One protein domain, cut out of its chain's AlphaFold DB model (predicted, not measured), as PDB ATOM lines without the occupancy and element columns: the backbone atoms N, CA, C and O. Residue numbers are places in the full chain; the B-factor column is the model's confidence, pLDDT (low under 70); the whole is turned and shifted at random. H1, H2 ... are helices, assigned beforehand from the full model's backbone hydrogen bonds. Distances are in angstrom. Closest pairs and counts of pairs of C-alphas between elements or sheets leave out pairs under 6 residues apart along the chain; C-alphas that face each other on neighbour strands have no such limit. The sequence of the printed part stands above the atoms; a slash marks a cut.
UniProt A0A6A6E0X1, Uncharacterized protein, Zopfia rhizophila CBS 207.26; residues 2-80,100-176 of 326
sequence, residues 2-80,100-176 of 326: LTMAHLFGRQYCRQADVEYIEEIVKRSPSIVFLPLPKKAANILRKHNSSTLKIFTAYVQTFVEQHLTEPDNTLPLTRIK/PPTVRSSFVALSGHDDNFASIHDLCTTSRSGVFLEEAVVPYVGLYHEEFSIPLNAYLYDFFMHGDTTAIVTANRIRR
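Overview. This is residues 2 to 80 and 100 to 176 of the 326 residues of an uncharacterized protein of Zopfia rhizophila CBS 207.26 (UniProt A0A6A6E0X1). What shape do these atoms make? An elongated, loose model has one long straight helix, H3, along its length; four short helices, H1, H2, H6 and H7, gather in a lobe near the start of H3, and H4 and H5 with their loops lie toward its far end. The unnamed stretch of residues 127 to 154 leads from H5 back to that four-helix lobe. What is it built of? The printed part has 156 residues with seven named helices, H1 to H7 in chain order, and no named strand; the class is all helix, though only 69 residues are in named elements. How large is it? The radius of gyration of the C-alphas is 21.1 A, and the spans are 62 by 32 by 26 A.

Arrangement. What stands near the first helix? H1, residues 2 to 7, only just touches H6, residues 155 to 162, with 3 pairs of C-alphas within 8 A, the closest being Leu 2 and Tyr 157 at 6.0 A; they run opposite ways at a shallow tilt of 18 degrees. H1 is close to but not clearly touching H3, residues 38 to 66, with closest C-alphas Thr 3 and Ala 40 at 7.3 A. Where do the next helices meet? H2, residues 18 to 25, only just touches H7, residues 165 to 171, with 3 such pairs, at a shallow tilt of 25 degrees, opposite ways; the closest C-alphas, Ile 24 and Ala 171, are 6.1 A apart. H6 and H7 touch at a steep tilt of 60 degrees, with closest C-alphas Tyr 155 and Ile 168 at 6.0 A. What is near H3 farther on? H5, residues 120 to 126, is close but not clearly touching, with C-alphas Leu 52 and Ile 120 closest at 5.8 A; the shallow tilt of 33 degrees is only just short of steep. H4, residues 106 to 109, is likewise close to H5, with C-alphas Val 108 and Thr 126 closest at 6.6 A. What do the backbones show? In H3, H5, H6 and H7 every O i to N i+4 pair is within hydrogen-bond range; H1 has 1 of 2, H2 3 of 4, and H4 is too short for one, its single O i to N i+3 pair being out of range.

Along the chain. Where does H1 begin? C-alpha 2 is at (33.384, -3.930, 56.941). Where does H3 run? It goes 41.5 A from C-alpha 38 at (26.778, 3.157, 64.146) to C-alpha 66 at (39.766, 36.881, 43.691).

Size, cuts and confidence. Is the printed part whole? Residues 81 to 99 are not printed, and C-alphas 80 and 100 are 17.2 A apart across the cut. Which links are long? H2 to H3 and H5 to H6. Where is confidence low? Residues 15 to 29 are under 70, against a mean pLDDT of 85.8 over the printed part.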
ATOM      1  N   LEU A   2      34.726  -4.511  57.115       89.31
ATOM      2  CA  LEU A   2      33.384  -3.930  56.941       89.31
ATOM      3  C   LEU A   2      33.379  -2.426  56.604       89.31
ATOM      4  O   LEU A   2      32.710  -1.998  55.674       89.31
ATOM      5  N   THR A   3      34.168  -1.622  57.319       88.56
ATOM      6  CA  THR A   3      34.329  -0.188  57.026       88.56
ATOM      7  C   THR A   3      35.007   0.072  55.681       88.56
ATOM      8  O   THR A   3      34.681   1.048  55.020       88.56
ATOM      9  N   MET A   4      35.915  -0.807  55.253       89.94
ATOM     10  CA  MET A   4      36.635  -0.680  53.983       89.94
ATOM     11  C   MET A   4      35.711  -0.883  52.786       89.94
ATOM     12  O   MET A   4      35.808  -0.124  51.831       89.94
ATOM     13  N   ALA A   5      34.769  -1.824  52.872       91.06
ATOM     14  CA  ALA A   5      33.768  -2.054  51.830       91.06
ATOM     15  C   ALA A   5      32.788  -0.873  51.649       91.06
ATOM     16  O   ALA A   5      32.147  -0.757  50.611       91.06
ATOM     17  N   HIS A   6      32.667   0.023  52.641       89.25
ATOM     18  CA  HIS A   6      31.915   1.280  52.488       89.25
ATOM     19  C   HIS A   6      32.728   2.383  51.807       89.25
ATOM     20  O   HIS A   6      32.145   3.291  51.220       89.25
ATOM     21  N   LEU A   7      34.058   2.333  51.909       89.56
ATOM     22  CA  LEU A   7      34.956   3.358  51.373       89.56
ATOM     23  C   LEU A   7      35.429   3.032  49.953       89.56
ATOM     24  O   LEU A   7      35.549   3.932  49.128       89.56
ATOM     25  N   PHE A   8      35.664   1.754  49.661       90.88
ATOM     26  CA  PHE A   8      36.250   1.272  48.411       90.88
ATOM     27  C   PHE A   8      35.356   0.216  47.762       90.88
ATOM     28  O   PHE A   8      34.545  -0.410  48.441       90.88
ATOM     29  N   GLY A   9      35.498   0.031  46.445       87.19
ATOM     30  CA  GLY A   9      34.711  -0.946  45.681       87.19
ATOM     31  C   GLY A   9      33.201  -0.776  45.854       87.19
ATOM     32  O   GLY A   9      32.460  -1.752  45.938       87.19
ATOM     33  N   ARG A  10      32.725   0.470  45.969       89.50
ATOM     34  CA  ARG A  10      31.306   0.758  46.202       89.50
ATOM     35  C   ARG A  10      30.486   0.313  44.995       89.50
ATOM     36  O   ARG A  10      30.610   0.875  43.911       89.50
ATOM     37  N   GLN A  11      29.599  -0.648  45.217       88.75
ATOM     38  CA  GLN A  11      28.608  -1.080  44.240       88.75
ATOM     39  C   GLN A  11      27.217  -0.890  44.828       88.75
ATOM     40  O   GLN A  11      26.965  -1.251  45.976       88.75
ATOM     41  N   TYR A  12      26.305  -0.313  44.053       87.56
ATOM     42  CA  TYR A  12      24.913  -0.181  44.472       87.56
ATOM     43  C   TYR A  12      24.160  -1.464  44.150       87.56
ATOM     44  O   TYR A  12      24.316  -2.047  43.072       87.56
ATOM     45  N   CYS A  13      23.308  -1.900  45.072       82.62
ATOM     46  CA  CYS A  13      22.362  -2.956  44.767       82.62
ATOM     47  C   CYS A  13      21.437  -2.477  43.646       82.62
ATOM     48  O   CYS A  13      20.916  -1.362  43.681       82.62
ATOM     49  N   ARG A  14      21.171  -3.332  42.657       77.50
ATOM     50  CA  ARG A  14      20.017  -3.105  41.777       77.50
ATOM     51  C   ARG A  14      18.770  -3.106  42.659       77.50
ATOM     52  O   ARG A  14      18.743  -3.887  43.609       77.50
ATOM     53  N   GLN A  15      17.795  -2.232  42.376       65.56
ATOM     54  CA  GLN A  15      16.534  -2.163  43.125       65.56
ATOM     55  C   GLN A  15      16.030  -3.589  43.358       65.56
ATOM     56  O   GLN A  15      15.764  -4.327  42.412       65.56
ATOM     57  N   ALA A  16      16.089  -4.010  44.618       60.50
ATOM     58  CA  ALA A  16      15.847  -5.383  44.996       60.50
ATOM     59  C   ALA A  16      14.336  -5.585  44.986       60.50
ATOM     60  O   ALA A  16      13.636  -4.985  45.801       60.50
ATOM     61  N   ASP A  17      13.838  -6.398  44.056       60.91
ATOM     62  CA  ASP A  17      12.462  -6.881  44.114       60.91
ATOM     63  C   ASP A  17      12.223  -7.479  45.510       60.91
ATOM     64  O   ASP A  17      13.089  -8.172  46.047       60.91
ATOM     65  N   VAL A  18      11.082  -7.200  46.140       61.50
ATOM     66  CA  VAL A  18      10.801  -7.672  47.513       61.50
ATOM     67  C   VAL A  18      10.943  -9.198  47.605       61.50
ATOM     68  O   VAL A  18      11.528  -9.711  48.555       61.50
ATOM     69  N   GLU A  19      10.536  -9.909  46.552       61.84
ATOM     70  CA  GLU A  19      10.693 -11.360  46.385       61.84
ATOM     71  C   GLU A  19      12.163 -11.815  46.436       61.84
ATOM     72  O   GLU A  19      12.486 -12.830  47.047       61.84
ATOM     73  N   TYR A  20      13.091 -11.027  45.881       68.00
ATOM     74  CA  TYR A  20      14.524 -11.322  45.915       68.00
ATOM     75  C   TYR A  20      15.101 -11.268  47.334       68.00
ATOM     76  O   TYR A  20      15.923 -12.107  47.713       68.00
ATOM     77  N   ILE A  21      14.659 -10.290  48.126       66.56
ATOM     78  CA  ILE A  21      15.073 -10.152  49.527       66.56
ATOM     79  C   ILE A  21      14.587 -11.359  50.333       66.56
ATOM     80  O   ILE A  21      15.316 -11.887  51.172       66.56
ATOM     81  N   GLU A  22      13.364 -11.818  50.086       62.75
ATOM     82  CA  GLU A  22      12.781 -12.910  50.860       62.75
ATOM     83  C   GLU A  22      13.299 -14.291  50.466       62.75
ATOM     84  O   GLU A  22      13.573 -15.097  51.353       62.75
ATOM     85  N   GLU A  23      13.471 -14.572  49.176       63.75
ATOM     86  CA  GLU A  23      13.855 -15.910  48.718       63.75
ATOM     87  C   GLU A  23      15.363 -16.147  48.709       63.75
ATOM     88  O   GLU A  23      15.810 -17.247  49.041       63.75
ATOM     89  N   ILE A  24      16.150 -15.143  48.311       63.75
ATOM     90  CA  ILE A  24      17.586 -15.314  48.075       63.75
ATOM     91  C   ILE A  24      18.375 -14.830  49.286       63.75
ATOM     92  O   ILE A  24      19.149 -15.607  49.836       63.75
ATOM     93  N   VAL A  25      18.117 -13.613  49.779       67.00
ATOM     94  CA  VAL A  25      18.898 -13.034  50.889       67.00
ATOM     95  C   VAL A  25      18.655 -13.763  52.214       67.00
ATOM     96  O   VAL A  25      19.610 -14.054  52.923       67.00
ATOM     97  N   LYS A  26      17.403 -14.111  52.558       66.62
ATOM     98  CA  LYS A  26      17.111 -14.832  53.819       66.62
ATOM     99  C   LYS A  26      17.567 -16.297  53.807       66.62
ATOM    100  O   LYS A  26      17.713 -16.894  54.870       66.62
ATOM    101  N   ARG A  27      17.732 -16.898  52.623       66.19
ATOM    102  CA  ARG A  27      18.066 -18.324  52.464       66.19
ATOM    103  C   ARG A  27      19.560 -18.562  52.257       66.19
ATOM    104  O   ARG A  27      20.040 -19.654  52.559       66.19
ATOM    105  N   SER A  28      20.285 -17.574  51.735       62.66
ATOM    106  CA  SER A  28      21.736 -17.635  51.590       62.66
ATOM    107  C   SER A  28      22.442 -17.291  52.905       62.66
ATOM    108  O   SER A  28      21.991 -16.388  53.604       62.66
ATOM    109  N   PRO A  29      23.593 -17.912  53.211       68.31
ATOM    110  CA  PRO A  29      24.477 -17.436  54.279       68.31
ATOM    111  C   PRO A  29      25.138 -16.082  53.947       68.31
ATOM    112  O   PRO A  29      25.805 -15.509  54.802       68.31
ATOM    113  N   SER A  30      24.961 -15.585  52.719       75.31
ATOM    114  CA  SER A  30      25.600 -14.387  52.185       75.31
ATOM    115  C   SER A  30      25.023 -13.081  52.707       75.31
ATOM    116  O   SER A  30      23.807 -12.887  52.779       75.31
ATOM    117  N   ILE A  31      25.913 -12.126  52.963       80.31
ATOM    118  CA  ILE A  31      25.550 -10.764  53.347       80.31
ATOM    119  C   ILE A  31      25.429  -9.928  52.075       80.31
ATOM    120  O   ILE A  31      26.426  -9.551  51.470       80.31
ATOM    121  N   VAL A  32      24.193  -9.633  51.668       81.94
ATOM    122  CA  VAL A  32      23.917  -8.917  50.407       81.94
ATOM    123  C   VAL A  32      23.893  -7.403  50.583       81.94
ATOM    124  O   VAL A  32      24.406  -6.654  49.753       81.94
ATOM    125  N   PHE A  33      23.309  -6.934  51.684       85.56
ATOM    126  CA  PHE A  33      23.235  -5.513  52.002       85.56
ATOM    127  C   PHE A  33      24.338  -5.147  52.973       85.56
ATOM    128  O   PHE A  33      24.448  -5.760  54.032       85.56
ATOM    129  N   LEU A  34      25.128  -4.137  52.630       86.00
ATOM    130  CA  LEU A  34      26.286  -3.745  53.416       86.00
ATOM    131  C   LEU A  34      25.873  -2.960  54.678       86.00
ATOM    132  O   LEU A  34      25.437  -1.808  54.566       86.00
ATOM    133  N   PRO A  35      26.026  -3.525  55.897       86.50
ATOM    134  CA  PRO A  35      25.661  -2.821  57.118       86.50
ATOM    135  C   PRO A  35      26.752  -1.815  57.501       86.50
ATOM    136  O   PRO A  35      27.944  -2.111  57.430       86.50
ATOM    137  N   LEU A  36      26.370  -0.614  57.940       86.38
ATOM    138  CA  LEU A  36      27.320   0.375  58.455       86.38
ATOM    139  C   LEU A  36      27.280   0.408  59.992       86.38
ATOM    140  O   LEU A  36      26.229   0.701  60.566       86.38
ATOM    141  N   PRO A  37      28.406   0.162  60.692       90.06
ATOM    142  CA  PRO A  37      28.453   0.301  62.143       90.06
ATOM    143  C   PRO A  37      28.093   1.722  62.596       90.06
ATOM    144  O   PRO A  37      28.640   2.697  62.082       90.06
ATOM    145  N   LYS A  38      27.249   1.851  63.630       89.81
ATOM    146  CA  LYS A  38      26.778   3.157  64.146       89.81
ATOM    147  C   LYS A  38      27.924   4.116  64.495       89.81
ATOM    148  O   LYS A  38      27.851   5.305  64.197       89.81
ATOM    149  N   LYS A  39      29.005   3.596  65.091       91.19
ATOM    150  CA  LYS A  39      30.208   4.385  65.415       91.19
ATOM    151  C   LYS A  39      30.864   4.957  64.152       91.19
ATOM    152  O   LYS A  39      31.181   6.141  64.126       91.19
ATOM    153  N   ALA A  40      31.013   4.140  63.108       89.69
ATOM    154  CA  ALA A  40      31.579   4.570  61.831       89.69
ATOM    155  C   ALA A  40      30.675   5.598  61.134       89.69
ATOM    156  O   ALA A  40      31.168   6.631  60.692       89.69
ATOM    157  N   ALA A  41      29.355   5.379  61.133       90.00
ATOM    158  CA  ALA A  41      28.384   6.335  60.598       90.00
ATOM    159  C   ALA A  41      28.491   7.711  61.278       90.00
ATOM    160  O   ALA A  41      28.550   8.736  60.608       90.00
ATOM    161  N   ASN A  42      28.589   7.744  62.611       92.31
ATOM    162  CA  ASN A  42      28.743   8.997  63.356       92.31
ATOM    163  C   ASN A  42      30.052   9.727  63.005       92.31
ATOM    164  O   ASN A  42      30.052  10.952  62.873       92.31
ATOM    165  N   ILE A  43      31.154   8.987  62.835       92.69
ATOM    166  CA  ILE A  43      32.446   9.555  62.423       92.69
ATOM    167  C   ILE A  43      32.347  10.137  61.010       92.69
ATOM    168  O   ILE A  43      32.779  11.268  60.802       92.69
ATOM    169  N   LEU A  44      31.729   9.415  60.070       90.94
ATOM    170  CA  LEU A  44      31.529   9.883  58.697       90.94
ATOM    171  C   LEU A  44      30.651  11.136  58.642       90.94
ATOM    172  O   LEU A  44      31.032  12.100  57.990       90.94
ATOM    173  N   ARG A  45      29.547  11.205  59.400       91.81
ATOM    174  CA  ARG A  45      28.734  12.436  59.477       91.81
ATOM    175  C   ARG A  45      29.527  13.622  59.999       91.81
ATOM    176  O   ARG A  45      29.426  14.720  59.450       91.81
ATOM    177  N   LYS A  46      30.315  13.417  61.061       93.88
ATOM    178  CA  LYS A  46      31.174  14.469  61.616       93.88
ATOM    179  C   LYS A  46      32.215  14.911  60.585       93.88
ATOM    180  O   LYS A  46      32.426  16.111  60.435       93.88
ATOM    181  N   HIS A  47      32.818  13.961  59.870       93.19
ATOM    182  CA  HIS A  47      33.774  14.231  58.802       93.19
ATOM    183  C   HIS A  47      33.131  15.031  57.666       93.19
ATOM    184  O   HIS A  47      33.563  16.149  57.425       93.19
ATOM    185  N   ASN A  48      32.040  14.543  57.072       92.94
ATOM    186  CA  ASN A  48      31.311  15.215  55.992       92.94
ATOM    187  C   ASN A  48      30.869  16.632  56.388       92.94
ATOM    188  O   ASN A  48      31.042  17.577  55.621       92.94
ATOM    189  N   SER A  49      30.363  16.805  57.615       93.31
ATOM    190  CA  SER A  49      29.976  18.122  58.143       93.31
ATOM    191  C   SER A  49      31.175  19.062  58.293       93.31
ATOM    192  O   SER A  49      31.057  20.265  58.073       93.31
ATOM    193  N   SER A  50      32.332  18.532  58.698       95.00
ATOM    194  CA  SER A  50      33.577  19.298  58.786       95.00
ATOM    195  C   SER A  50      34.107  19.658  57.399       95.00
ATOM    196  O   SER A  50      34.483  20.805  57.186       95.00
ATOM    197  N   THR A  51      34.098  18.713  56.455       94.56
ATOM    198  CA  THR A  51      34.506  18.928  55.064       94.56
ATOM    199  C   THR A  51      33.659  20.024  54.429       94.56
ATOM    200  O   THR A  51      34.219  20.978  53.901       94.56
ATOM    201  N   LEU A  52      32.331  19.966  54.573       94.00
ATOM    202  CA  LEU A  52      31.435  21.009  54.071       94.00
ATOM    203  C   LEU A  52      31.800  22.390  54.632       94.00
ATOM    204  O   LEU A  52      31.932  23.339  53.872       94.00
ATOM    205  N   LYS A  53      32.039  22.509  55.943       94.75
ATOM    206  CA  LYS A  53      32.443  23.788  56.559       94.75
ATOM    207  C   LYS A  53      33.769  24.313  56.010       94.75
ATOM    208  O   LYS A  53      33.875  25.503  55.732       94.75
ATOM    209  N   ILE A  54      34.766  23.440  55.867       94.88
ATOM    210  CA  ILE A  54      36.093  23.805  55.353       94.88
ATOM    211  C   ILE A  54      35.984  24.280  53.904       94.88
ATOM    212  O   ILE A  54      36.513  25.337  53.572       94.88
ATOM    213  N   PHE A  55      35.273  23.537  53.055       94.25
ATOM    214  CA  PHE A  55      35.099  23.898  51.651       94.25
ATOM    215  C   PHE A  55      34.260  25.167  51.490       94.25
ATOM    216  O   PHE A  55      34.636  26.032  50.708       94.25
ATOM    217  N   THR A  56      33.201  25.352  52.278       93.81
ATOM    218  CA  THR A  56      32.443  26.612  52.286       93.81
ATOM    219  C   THR A  56      33.339  27.796  52.657       93.81
ATOM    220  O   THR A  56      33.337  28.798  51.947       93.81
ATOM    221  N   ALA A  57      34.161  27.680  53.705       94.06
ATOM    222  CA  ALA A  57      35.097  28.738  54.099       94.06
ATOM    223  C   ALA A  57      36.181  28.993  53.034       94.06
ATOM    224  O   ALA A  57      36.531  30.139  52.751       94.06
ATOM    225  N   TYR A  58      36.697  27.935  52.404       93.38
ATOM    226  CA  TYR A  58      37.643  28.049  51.294       93.38
ATOM    227  C   TYR A  58      37.037  28.832  50.126       93.38
ATOM    228  O   TYR A  58      37.656  29.756  49.606       93.38
ATOM    229  N   VAL A  59      35.797  28.524  49.753       93.50
ATOM    230  CA  VAL A  59      35.124  29.217  48.653       93.50
ATOM    231  C   VAL A  59      34.804  30.662  49.029       93.50
ATOM    232  O   VAL A  59      35.043  31.554  48.221       93.50
ATOM    233  N   GLN A  60      34.327  30.913  50.252       92.88
ATOM    234  CA  GLN A  60      34.092  32.270  50.765       92.88
ATOM    235  C   GLN A  60      35.355  33.130  50.650       92.88
ATOM    236  O   GLN A  60      35.333  34.185  50.021       92.88
ATOM    237  N   THR A  61      36.479  32.635  51.170       93.31
ATOM    238  CA  THR A  61      37.757  33.361  51.113       93.31
ATOM    239  C   THR A  61      38.270  33.530  49.683       93.31
ATOM    240  O   THR A  61      38.789  34.591  49.340       93.31
ATOM    241  N   PHE A  62      38.090  32.529  48.815       93.12
ATOM    242  CA  PHE A  62      38.453  32.633  47.404       93.12
ATOM    243  C   PHE A  62      37.659  33.736  46.693       93.12
ATOM    244  O   PHE A  62      38.256  34.566  46.005       93.12
ATOM    245  N   VAL A  63      36.338  33.772  46.894       92.12
ATOM    246  CA  VAL A  63      35.448  34.789  46.319       92.12
ATOM    247  C   VAL A  63      35.848  36.182  46.803       92.12
ATOM    248  O   VAL A  63      36.022  37.077  45.980       92.12
ATOM    249  N   GLU A  64      36.061  36.358  48.106       90.69
ATOM    250  CA  GLU A  64      36.454  37.645  48.693       90.69
ATOM    251  C   GLU A  64      37.786  38.173  48.144       90.69
ATOM    252  O   GLU A  64      37.954  39.379  47.968       90.69
ATOM    253  N   GLN A  65      38.740  37.279  47.870       91.56
ATOM    254  CA  GLN A  65      40.085  37.657  47.438       91.56
ATOM    255  C   GLN A  65      40.222  37.821  45.921       91.56
ATOM    256  O   GLN A  65      40.995  38.666  45.470       91.56
ATOM    257  N   HIS A  66      39.510  37.012  45.131       88.94
ATOM    258  CA  HIS A  66      39.766  36.881  43.691       88.94
ATOM    259  C   HIS A  66      38.602  37.350  42.811       88.94
ATOM    260  O   HIS A  66      38.818  37.609  41.628       88.94
ATOM    261  N   LEU A  67      37.385  37.485  43.349       87.75
ATOM    262  CA  LEU A  67      36.198  37.831  42.565       87.75
ATOM    263  C   LEU A  67      35.659  39.208  42.958       87.75
ATOM    264  O   LEU A  67      34.848  39.361  43.865       87.75
ATOM    265  N   THR A  68      36.083  40.225  42.210       82.00
ATOM    266  CA  THR A  68      35.593  41.608  42.347       82.00
ATOM    267  C   THR A  68      34.416  41.923  41.420       82.00
ATOM    268  O   THR A  68      33.701  42.903  41.634       82.00
ATOM    269  N   GLU A  69      34.185  41.098  40.397       82.69
ATOM    270  CA  GLU A  69      33.099  41.289  39.434       82.69
ATOM    271  C   GLU A  69      31.742  40.831  40.006       82.69
ATOM    272  O   GLU A  69      31.672  39.813  40.704       82.69
ATOM    273  N   PRO A  70      30.632  41.535  39.717       81.62
ATOM    274  CA  PRO A  70      29.300  41.107  40.145       81.62
ATOM    275  C   PRO A  70      28.821  39.874  39.361       81.62
ATOM    276  O   PRO A  70      29.000  39.800  38.147       81.62
ATOM    277  N   ASP A  71      28.139  38.938  40.031       84.56
ATOM    278  CA  ASP A  71      27.524  37.760  39.392       84.56
ATOM    279  C   ASP A  71      26.205  38.131  38.695       84.56
ATOM    280  O   ASP A  71      25.111  37.810  39.149       84.56
ATOM    281  N   ASN A  72      26.297  38.902  37.613       86.25
ATOM    282  CA  ASN A  72      25.139  39.455  36.910       86.25
ATOM    283  C   ASN A  72      25.077  39.055  35.434       86.25
ATOM    284  O   ASN A  72      24.324  39.645  34.663       86.25
ATOM    285  N   THR A  73      25.868  38.071  35.019       88.00
ATOM    286  CA  THR A  73      25.964  37.650  33.621       88.00
ATOM    287  C   THR A  73      25.606  36.178  33.498       88.00
ATOM    288  O   THR A  73      26.160  35.340  34.202       88.00
ATOM    289  N   LEU A  74      24.678  35.851  32.595       86.62
ATOM    290  CA  LEU A  74      24.262  34.465  32.381       86.62
ATOM    291  C   LEU A  74      25.418  33.624  31.804       86.62
ATOM    292  O   LEU A  74      26.030  34.043  30.819       86.62
ATOM    293  N   PRO A  75      25.682  32.414  32.330       78.62
ATOM    294  CA  PRO A  75      26.872  31.634  31.972       78.62
ATOM    295  C   PRO A  75      26.896  31.182  30.502       78.62
ATOM    296  O   PRO A  75      27.951  31.178  29.872       78.62
ATOM    297  N   LEU A  76      25.735  30.843  29.930       83.25
ATOM    298  CA  LEU A  76      25.627  30.340  28.553       83.25
ATOM    299  C   LEU A  76      25.508  31.465  27.519       83.25
ATOM    300  O   LEU A  76      26.249  31.502  26.541       83.25
ATOM    301  N   THR A  77      24.573  32.395  27.724       88.25
ATOM    302  CA  THR A  77      24.268  33.452  26.745       88.25
ATOM    303  C   THR A  77      25.145  34.688  26.901       88.25
ATOM    304  O   THR A  77      25.154  35.539  26.014       88.25
ATOM    305  N   ARG A  78      25.874  34.804  28.022       85.75
ATOM    306  CA  ARG A  78      26.688  35.971  28.396       85.75
ATOM    307  C   ARG A  78      25.903  37.284  28.420       85.75
ATOM    308  O   ARG A  78      26.473  38.365  28.293       85.75
ATOM    309  N   ILE A  79      24.584  37.196  28.587       88.06
ATOM    310  CA  ILE A  79      23.715  38.364  28.703       88.06
ATOM    311  C   ILE A  79      23.845  38.910  30.123       88.06
ATOM    312  O   ILE A  79      23.615  38.187  31.095       88.06
ATOM    313  N   LYS A  80      24.189  40.194  30.228       87.38
ATOM    314  CA  LYS A  80      24.208  40.933  31.489       87.38
ATOM    315  C   LYS A  80      22.776  41.276  31.908       87.38
ATOM    316  O   LYS A  80      22.034  41.889  31.143       87.38
ATOM    317  N   PRO A 100      22.487  39.929  49.805       74.12
ATOM    318  CA  PRO A 100      22.796  39.249  48.560       74.12
ATOM    319  C   PRO A 100      23.892  38.209  48.826       74.12
ATOM    320  O   PRO A 100      24.872  38.542  49.501       74.12
ATOM    321  N   PRO A 101      23.747  36.973  48.324       84.19
ATOM    322  CA  PRO A 101      24.786  35.975  48.496       84.19
ATOM    323  C   PRO A 101      26.049  36.393  47.750       84.19
ATOM    324  O   PRO A 101      25.996  36.942  46.644       84.19
ATOM    325  N   THR A 102      27.190  36.139  48.375       86.19
ATOM    326  CA  THR A 102      28.508  36.390  47.800       86.19
ATOM    327  C   THR A 102      29.039  35.141  47.112       86.19
ATOM    328  O   THR A 102      29.661  35.258  46.055       86.19
ATOM    329  N   VAL A 103      28.762  33.957  47.669       91.44
ATOM    330  CA  VAL A 103      29.313  32.675  47.210       91.44
ATOM    331  C   VAL A 103      28.372  31.929  46.280       91.44
ATOM    332  O   VAL A 103      28.802  31.415  45.247       91.44
ATOM    333  N   ARG A 104      27.094  31.832  46.640       91.94
ATOM    334  CA  ARG A 104      26.076  31.213  45.796       91.94
ATOM    335  C   ARG A 104      25.796  32.122  44.604       91.94
ATOM    336  O   ARG A 104      25.853  33.347  44.711       91.94
ATOM    337  N   SER A 105      25.473  31.532  43.457       91.06
ATOM    338  CA  SER A 105      25.102  32.328  42.294       91.06
ATOM    339  C   SER A 105      23.890  33.210  42.596       91.06
ATOM    340  O   SER A 105      22.877  32.742  43.127       91.06
ATOM    341  N   SER A 106      23.957  34.470  42.167       88.88
ATOM    342  CA  SER A 106      22.847  35.420  42.293       88.88
ATOM    343  C   SER A 106      21.587  34.932  41.572       88.88
ATOM    344  O   SER A 106      20.478  35.265  41.981       88.88
ATOM    345  N   PHE A 107      21.724  34.097  40.537       89.12
ATOM    346  CA  PHE A 107      20.588  33.498  39.832       89.12
ATOM    347  C   PHE A 107      19.910  32.387  40.640       89.12
ATOM    348  O   PHE A 107      18.683  32.290  40.636       89.12
ATOM    349  N   VAL A 108      20.683  31.578  41.369       90.12
ATOM    350  CA  VAL A 108      20.134  30.548  42.269       90.12
ATOM    351  C   VAL A 108      19.465  31.207  43.478       90.12
ATOM    352  O   VAL A 108      18.401  30.767  43.922       90.12
ATOM    353  N   ALA A 109      20.036  32.314  43.955       88.88
ATOM    354  CA  ALA A 109      19.517  33.100  45.068       88.88
ATOM    355  C   ALA A 109      18.089  33.620  44.856       88.88
ATOM    356  O   ALA A 109      17.335  33.767  45.816       88.88
ATOM    357  N   LEU A 110      17.675  33.834  43.601       86.69
ATOM    358  CA  LEU A 110      16.303  34.235  43.260       86.69
ATOM    359  C   LEU A 110      15.250  33.214  43.715       86.69
ATOM    360  O   LEU A 110      14.090  33.573  43.890       86.69
ATOM    361  N   SER A 111      15.651  31.960  43.937       88.50
ATOM    362  CA  SER A 111      14.783  30.907  44.475       88.50
ATOM    363  C   SER A 111      14.699  30.913  46.010       88.50
ATOM    364  O   SER A 111      14.087  30.018  46.583       88.50
ATOM    365  N   GLY A 112      15.315  31.895  46.681       86.06
ATOM    366  CA  GLY A 112      15.320  32.033  48.141       86.06
ATOM    367  C   GLY A 112      16.477  31.327  48.854       86.06
ATOM    368  O   GLY A 112      16.421  31.173  50.069       86.06
ATOM    369  N   HIS A 113      17.507  30.897  48.122       89.06
ATOM    370  CA  HIS A 113      18.697  30.277  48.709       89.06
ATOM    371  C   HIS A 113      19.748  31.335  49.075       89.06
ATOM    372  O   HIS A 113      20.008  32.251  48.295       89.06
ATOM    373  N   ASP A 114      20.376  31.182  50.235       88.81
ATOM    374  CA  ASP A 114      21.455  32.032  50.746       88.81
ATOM    375  C   ASP A 114      22.811  31.298  50.716       88.81
ATOM    376  O   ASP A 114      22.925  30.189  50.197       88.81
ATOM    377  N   ASP A 115      23.871  31.895  51.266       89.88
ATOM    378  CA  ASP A 115      25.203  31.267  51.343       89.88
ATOM    379  C   ASP A 115      25.305  30.144  52.397       89.88
ATOM    380  O   ASP A 115      26.402  29.759  52.807       89.88
ATOM    381  N   ASN A 116      24.173  29.605  52.856       90.69
ATOM    382  CA  ASN A 116      24.140  28.396  53.657       90.69
ATOM    383  C   ASN A 116      23.947  27.184  52.739       90.69
ATOM    384  O   ASN A 116      22.956  27.089  52.014       90.69
ATOM    385  N   PHE A 117      24.892  26.249  52.764       91.69
ATOM    386  CA  PHE A 117      24.875  25.065  51.904       91.69
ATOM    387  C   PHE A 117      24.447  23.840  52.703       91.69
ATOM    388  O   PHE A 117      24.967  23.593  53.791       91.69
ATOM    389  N   ALA A 118      23.497  23.072  52.168       89.44
ATOM    390  CA  ALA A 118      22.979  21.880  52.843       89.44
ATOM    391  C   ALA A 118      23.888  20.655  52.657       89.44
ATOM    392  O   ALA A 118      23.981  19.803  53.539       89.44
ATOM    393  N   SER A 119      24.563  20.565  51.511       89.88
ATOM    394  CA  SER A 119      25.461  19.467  51.157       89.88
ATOM    395  C   SER A 119      26.619  19.962  50.292       89.88
ATOM    396  O   SER A 119      26.611  21.087  49.787       89.88
ATOM    397  N   ILE A 120      27.626  19.108  50.109       91.06
ATOM    398  CA  ILE A 120      28.758  19.404  49.221       91.06
ATOM    399  C   ILE A 120      28.287  19.489  47.768       91.06
ATOM    400  O   ILE A 120      28.701  20.391  47.048       91.06
ATOM    401  N   HIS A 121      27.346  18.629  47.376       90.88
ATOM    402  CA  HIS A 121      26.700  18.699  46.070       90.88
ATOM    403  C   HIS A 121      26.006  20.054  45.831       90.88
ATOM    404  O   HIS A 121      26.160  20.649  44.763       90.88
ATOM    405  N   ASP A 122      25.286  20.576  46.835       91.88
ATOM    406  CA  ASP A 122      24.668  21.912  46.784       91.88
ATOM    407  C   ASP A 122      25.738  23.004  46.631       91.88
ATOM    408  O   ASP A 122      25.621  23.849  45.746       91.88
ATOM    409  N   LEU A 123      26.828  22.944  47.405       92.94
ATOM    410  CA  LEU A 123      27.947  23.885  47.286       92.94
ATOM    411  C   LEU A 123      28.577  23.875  45.886       92.94
ATOM    412  O   LEU A 123      28.754  24.941  45.300       92.94
ATOM    413  N   CYS A 124      28.900  22.703  45.336       92.12
ATOM    414  CA  CYS A 124      29.547  22.570  44.027       92.12
ATOM    415  C   CYS A 124      28.633  22.979  42.864       92.12
ATOM    416  O   CYS A 124      29.107  23.546  41.885       92.12
ATOM    417  N   THR A 125      27.327  22.719  42.963       91.38
ATOM    418  CA  THR A 125      26.383  22.972  41.861       91.38
ATOM    419  C   THR A 125      25.849  24.404  41.858       91.38
ATOM    420  O   THR A 125      25.520  24.941  40.802       91.38
ATOM    421  N   THR A 126      25.730  25.032  43.031       92.44
ATOM    422  CA  THR A 126      25.083  26.349  43.172       92.44
ATOM    423  C   THR A 126      26.053  27.507  43.382       92.44
ATOM    424  O   THR A 126      25.616  28.658  43.491       92.44
ATOM    425  N   SER A 127      27.359  27.237  43.413       92.19
ATOM    426  CA  SER A 127      28.386  28.275  43.501       92.19
ATOM    427  C   SER A 127      28.327  29.226  42.299       92.19
ATOM    428  O   SER A 127      27.915  28.870  41.194       92.19
ATOM    429  N   ARG A 128      28.691  30.488  42.534       90.38
ATOM    430  CA  ARG A 128      28.687  31.539  41.512       90.38
ATOM    431  C   ARG A 128      29.688  31.282  40.388       90.38
ATOM    432  O   ARG A 128      30.698  30.601  40.565       90.38
ATOM    433  N   SER A 129      29.462  31.943  39.254       87.50
ATOM    434  CA  SER A 129      30.435  31.953  38.163       87.50
ATOM    435  C   SER A 129      31.795  32.488  38.638       87.50
ATOM    436  O   SER A 129      31.872  33.460  39.400       87.50
ATOM    437  N   GLY A 130      32.867  31.841  38.178       85.06
ATOM    438  CA  GLY A 130      34.248  32.116  38.588       85.06
ATOM    439  C   GLY A 130      34.758  31.227  39.724       85.06
ATOM    440  O   GLY A 130      35.957  31.221  39.982       85.06
ATOM    441  N   VAL A 131      33.884  30.445  40.362       89.50
ATOM    442  CA  VAL A 131      34.265  29.384  41.300       89.50
ATOM    443  C   VAL A 131      34.122  28.041  40.587       89.50
ATOM    444  O   VAL A 131      33.048  27.715  40.092       89.50
ATOM    445  N   PHE A 132      35.204  27.265  40.524       86.56
ATOM    446  CA  PHE A 132      35.182  25.909  39.976       86.56
ATOM    447  C   PHE A 132      35.502  24.913  41.085       86.56
ATOM    448  O   PHE A 132      36.602  24.920  41.636       86.56
ATOM    449  N   LEU A 133      34.524  24.073  41.418       89.81
ATOM    450  CA  LEU A 133      34.655  23.001  42.394       89.81
ATOM    451  C   LEU A 133      34.234  21.702  41.731       89.81
ATOM    452  O   LEU A 133      33.144  21.610  41.172       89.81
ATOM    453  N   GLU A 134      35.085  20.692  41.829       90.31
ATOM    454  CA  GLU A 134      34.782  19.360  41.333       90.31
ATOM    455  C   GLU A 134      34.419  18.455  42.509       90.31
ATOM    456  O   GLU A 134      35.220  18.232  43.411       90.31
ATOM    457  N   GLU A 135      33.194  17.934  42.519       89.62
ATOM    458  CA  GLU A 135      32.693  17.121  43.634       89.62
ATOM    459  C   GLU A 135      33.539  15.854  43.850       89.62
ATOM    460  O   GLU A 135      33.765  15.445  44.985       89.62
ATOM    461  N   ALA A 136      34.090  15.284  42.771       86.94
ATOM    462  CA  ALA A 136      34.911  14.076  42.814       86.94
ATOM    463  C   ALA A 136      36.241  14.245  43.570       86.94
ATOM    464  O   ALA A 136      36.800  13.251  44.035       86.94
ATOM    465  N   VAL A 137      36.752  15.475  43.711       88.31
ATOM    466  CA  VAL A 137      37.993  15.735  44.465       88.31
ATOM    467  C   VAL A 137      37.734  16.061  45.935       88.31
ATOM    468  O   VAL A 137      38.676  16.179  46.720       88.31
ATOM    469  N   VAL A 138      36.468  16.217  46.328       90.19
ATOM    470  CA  VAL A 138      36.108  16.536  47.705       90.19
ATOM    471  C   VAL A 138      36.074  15.241  48.523       90.19
ATOM    472  O   VAL A 138      35.378  14.301  48.141       90.19
ATOM    473  N   PRO A 139      36.788  15.159  49.665       89.38
ATOM    474  CA  PRO A 139      36.781  13.976  50.518       89.38
ATOM    475  C   PRO A 139      35.428  13.852  51.230       89.38
ATOM    476  O   PRO A 139      35.232  14.323  52.352       89.38
ATOM    477  N   TYR A 140      34.474  13.243  50.532       89.44
ATOM    478  CA  TYR A 140      33.089  13.103  50.940       89.44
ATOM    479  C   TYR A 140      32.594  11.684  50.709       89.44
ATOM    480  O   TYR A 140      32.787  11.102  49.642       89.44
ATOM    481  N   VAL A 141      31.906  11.131  51.706       88.25
ATOM    482  CA  VAL A 141      31.323   9.791  51.616       88.25
ATOM    483  C   VAL A 141      29.871   9.853  52.062       88.25
ATOM    484  O   VAL A 141      29.588   9.860  53.258       88.25
ATOM    485  N   GLY A 142      28.953   9.905  51.099       84.50
ATOM    486  CA  GLY A 142      27.518   9.935  51.386       84.50
ATOM    487  C   GLY A 142      27.009   8.638  52.024       84.50
ATOM    488  O   GLY A 142      27.512   7.544  51.743       84.50
ATOM    489  N   LEU A 143      26.000   8.767  52.886       84.31
ATOM    490  CA  LEU A 143      25.460   7.668  53.690       84.31
ATOM    491  C   LEU A 143      24.138   7.126  53.127       84.31
ATOM    492  O   LEU A 143      23.252   7.871  52.697       84.31
ATOM    493  N   TYR A 144      23.990   5.798  53.160       76.06
ATOM    494  CA  TYR A 144      22.735   5.129  52.812       76.06
ATOM    495  C   TYR A 144      21.614   5.535  53.782       76.06
ATOM    496  O   TYR A 144      21.848   5.635  54.985       76.06
ATOM    497  N   HIS A 145      20.402   5.734  53.249       70.62
ATOM    498  CA  HIS A 145      19.191   6.209  53.937       70.62
ATOM    499  C   HIS A 145      19.160   7.709  54.284       70.62
ATOM    500  O   HIS A 145      18.085   8.241  54.546       70.62
ATOM    501  N   GLU A 146      20.301   8.398  54.242       76.31
ATOM    502  CA  GLU A 146      20.377   9.855  54.430       76.31
ATOM    503  C   GLU A 146      20.382  10.576  53.075       76.31
ATOM    504  O   GLU A 146      19.600  11.497  52.861       76.31
ATOM    505  N   GLU A 147      21.205  10.108  52.133       72.38
ATOM    506  CA  GLU A 147      21.367  10.743  50.815       72.38
ATOM    507  C   GLU A 147      20.956   9.833  49.661       72.38
ATOM    508  O   GLU A 147      20.399  10.286  48.662       72.38
ATOM    509  N   PHE A 148      21.204   8.529  49.805       74.19
ATOM    510  CA  PHE A 148      20.875   7.536  48.790       74.19
ATOM    511  C   PHE A 148      19.720   6.653  49.255       74.19
ATOM    512  O   PHE A 148      19.735   6.112  50.364       74.19
ATOM    513  N   SER A 149      18.748   6.447  48.368       74.62
ATOM    514  CA  SER A 149      17.619   5.531  48.572       74.62
ATOM    515  C   SER A 149      17.960   4.070  48.261       74.62
ATOM    516  O   SER A 149      17.169   3.181  48.563       74.62
ATOM    517  N   ILE A 150      19.130   3.811  47.670       80.50
ATOM    518  CA  ILE A 150      19.549   2.487  47.199       80.50
ATOM    519  C   ILE A 150      20.690   1.962  48.084       80.50
ATOM    520  O   ILE A 150      21.680   2.678  48.266       80.50
ATOM    521  N   PRO A 151      20.582   0.737  48.636       84.25
ATOM    522  CA  PRO A 151      21.610   0.178  49.505       84.25
ATOM    523  C   PRO A 151      22.879  -0.188  48.737       84.25
ATOM    524  O   PRO A 151      22.851  -0.469  47.536       84.25
ATOM    525  N   LEU A 152      23.997  -0.223  49.462       88.31
ATOM    526  CA  LEU A 152      25.263  -0.738  48.954       88.31
ATOM    527  C   LEU A 152      25.291  -2.268  49.019       88.31
ATOM    528  O   LEU A 152      24.805  -2.881  49.974       88.31
ATOM    529  N   ASN A 153      25.893  -2.854  47.993       89.81
ATOM    530  CA  ASN A 153      26.132  -4.277  47.841       89.81
ATOM    531  C   ASN A 153      27.328  -4.695  48.707       89.81
ATOM    532  O   ASN A 153      28.372  -4.042  48.684       89.81
ATOM    533  N   ALA A 154      27.179  -5.771  49.477       90.94
ATOM    534  CA  ALA A 154      28.205  -6.247  50.398       90.94
ATOM    535  C   ALA A 154      29.199  -7.249  49.790       90.94
ATOM    536  O   ALA A 154      29.986  -7.803  50.547       90.94
ATOM    537  N   TYR A 155      29.242  -7.443  48.467       92.00
ATOM    538  CA  TYR A 155      30.079  -8.464  47.818       92.00
ATOM    539  C   TYR A 155      31.535  -8.547  48.312       92.00
ATOM    540  O   TYR A 155      32.040  -9.650  48.492       92.00
ATOM    541  N   LEU A 156      32.208  -7.415  48.564       92.94
ATOM    542  CA  LEU A 156      33.574  -7.403  49.108       92.94
ATOM    543  C   LEU A 156      33.627  -7.982  50.520       92.94
ATOM    544  O   LEU A 156      34.522  -8.753  50.861       92.94
ATOM    545  N   TYR A 157      32.678  -7.577  51.360       92.06
ATOM    546  CA  TYR A 157      32.586  -8.062  52.727       92.06
ATOM    547  C   TYR A 157      32.163  -9.534  52.765       92.06
ATOM    548  O   TYR A 157      32.758 -10.311  53.505       92.06
ATOM    549  N   ASP A 158      31.208  -9.918  51.923       90.25
ATOM    550  CA  ASP A 158      30.727 -11.290  51.759       90.25
ATOM    551  C   ASP A 158      31.856 -12.228  51.304       90.25
ATOM    552  O   ASP A 158      32.111 -13.259  51.929       90.25
ATOM    553  N   PHE A 159      32.621 -11.805  50.290       91.81
ATOM    554  CA  PHE A 159      33.831 -12.491  49.839       91.81
ATOM    555  C   PHE A 159      34.828 -12.687  50.978       91.81
ATOM    556  O   PHE A 159      35.323 -13.787  51.197       91.81
ATOM    557  N   PHE A 160      35.117 -11.625  51.729       91.00
ATOM    558  CA  PHE A 160      36.090 -11.696  52.808       91.00
ATOM    559  C   PHE A 160      35.644 -12.627  53.942       91.00
ATOM    560  O   PHE A 160      36.480 -13.313  54.522       91.00
ATOM    561  N   MET A 161      34.350 -12.679  54.266       89.19
ATOM    562  CA  MET A 161      33.841 -13.536  55.341       89.19
ATOM    563  C   MET A 161      33.763 -15.013  54.932       89.19
ATOM    564  O   MET A 161      34.089 -15.876  55.747       89.19
ATOM    565  N   HIS A 162      33.359 -15.312  53.693       85.69
ATOM    566  CA  HIS A 162      33.008 -16.678  53.280       85.69
ATOM    567  C   HIS A 162      33.902 -17.274  52.185       85.69
ATOM    568  O   HIS A 162      33.988 -18.494  52.082       85.69
ATOM    569  N   GLY A 163      34.561 -16.450  51.368       84.75
ATOM    570  CA  GLY A 163      35.399 -16.894  50.248       84.75
ATOM    571  C   GLY A 163      34.633 -17.579  49.109       84.75
ATOM    572  O   GLY A 163      35.245 -18.212  48.253       84.75
ATOM    573  N   ASP A 164      33.300 -17.492  49.081       85.81
ATOM    574  CA  ASP A 164      32.475 -18.194  48.096       85.81
ATOM    575  C   ASP A 164      32.104 -17.286  46.912       85.81
ATOM    576  O   ASP A 164      31.351 -16.319  47.033       85.81
ATOM    577  N   THR A 165      32.606 -17.625  45.723       85.94
ATOM    578  CA  THR A 165      32.289 -16.895  44.486       85.94
ATOM    579  C   THR A 165      30.893 -17.208  43.951       85.94
ATOM    580  O   THR A 165      30.301 -16.376  43.263       85.94
ATOM    581  N   THR A 166      30.323 -18.373  44.270       86.25
ATOM    582  CA  THR A 166      28.983 -18.762  43.803       86.25
ATOM    583  C   THR A 166      27.890 -17.984  44.531       86.25
ATOM    584  O   THR A 166      26.941 -17.502  43.902       86.25
ATOM    585  N   ALA A 167      28.083 -17.759  45.829       84.81
ATOM    586  CA  ALA A 167      27.333 -16.817  46.649       84.81
ATOM    587  C   ALA A 167      27.325 -15.401  46.051       84.81
ATOM    588  O   ALA A 167      26.269 -14.793  45.893       84.81
ATOM    589  N   ILE A 168      28.480 -14.892  45.614       87.81
ATOM    590  CA  ILE A 168      28.579 -13.551  45.017       87.81
ATOM    591  C   ILE A 168      27.793 -13.456  43.700       87.81
ATOM    592  O   ILE A 168      27.089 -12.471  43.461       87.81
ATOM    593  N   VAL A 169      27.846 -14.493  42.860       88.81
ATOM    594  CA  VAL A 169      27.069 -14.519  41.610       88.81
ATOM    595  C   VAL A 169      25.565 -14.551  41.882       88.81
ATOM    596  O   VAL A 169      24.800 -13.831  41.240       88.81
ATOM    597  N   THR A 170      25.131 -15.387  42.825       84.75
ATOM    598  CA  THR A 170      23.707 -15.665  43.062       84.75
ATOM    599  C   THR A 170      23.039 -14.630  43.968       84.75
ATOM    600  O   THR A 170      21.991 -14.092  43.606       84.75
ATOM    601  N   ALA A 171      23.655 -14.315  45.108       83.62
ATOM    602  CA  ALA A 171      23.115 -13.445  46.149       83.62
ATOM    603  C   ALA A 171      23.571 -11.982  46.031       83.62
ATOM    604  O   ALA A 171      22.823 -11.089  46.414       83.62
ATOM    605  N   ASN A 172      24.744 -11.689  45.460       83.94
ATOM    606  CA  ASN A 172      25.167 -10.303  45.191       83.94
ATOM    607  C   ASN A 172      24.909  -9.866  43.736       83.94
ATOM    608  O   ASN A 172      25.130  -8.701  43.402       83.94
ATOM    609  N   ARG A 173      24.399 -10.766  42.876       85.88
ATOM    610  CA  ARG A 173      24.050 -10.514  41.458       85.88
ATOM    611  C   ARG A 173      25.187  -9.888  40.642       85.88
ATOM    612  O   ARG A 173      24.957  -9.089  39.730       85.88
ATOM    613  N   ILE A 174      26.416 -10.280  40.949       88.62
ATOM    614  CA  ILE A 174      27.602  -9.881  40.197       88.62
ATOM    615  C   ILE A 174      27.882 -10.916  39.107       88.62
ATOM    616  O   ILE A 174      27.772 -12.122  39.324       88.62
ATOM    617  N   ARG A 175      28.242 -10.463  37.903       91.00
ATOM    618  CA  ARG A 175      28.585 -11.385  36.815       91.00
ATOM    619  C   ARG A 175      29.881 -12.106  37.157       91.00
ATOM    620  O   ARG A 175      30.843 -11.476  37.576       91.00
ATOM    621  N   ARG A 176      29.930 -13.417  36.904       89.50
ATOM    622  CA  ARG A 176      31.103 -14.247  37.215       89.50
ATOM    623  C   ARG A 176      32.402 -13.713  36.597       89.50
ATOM    624  O   ARG A 176      33.429 -13.769  37.257       89.50
TER     625      ARG A 176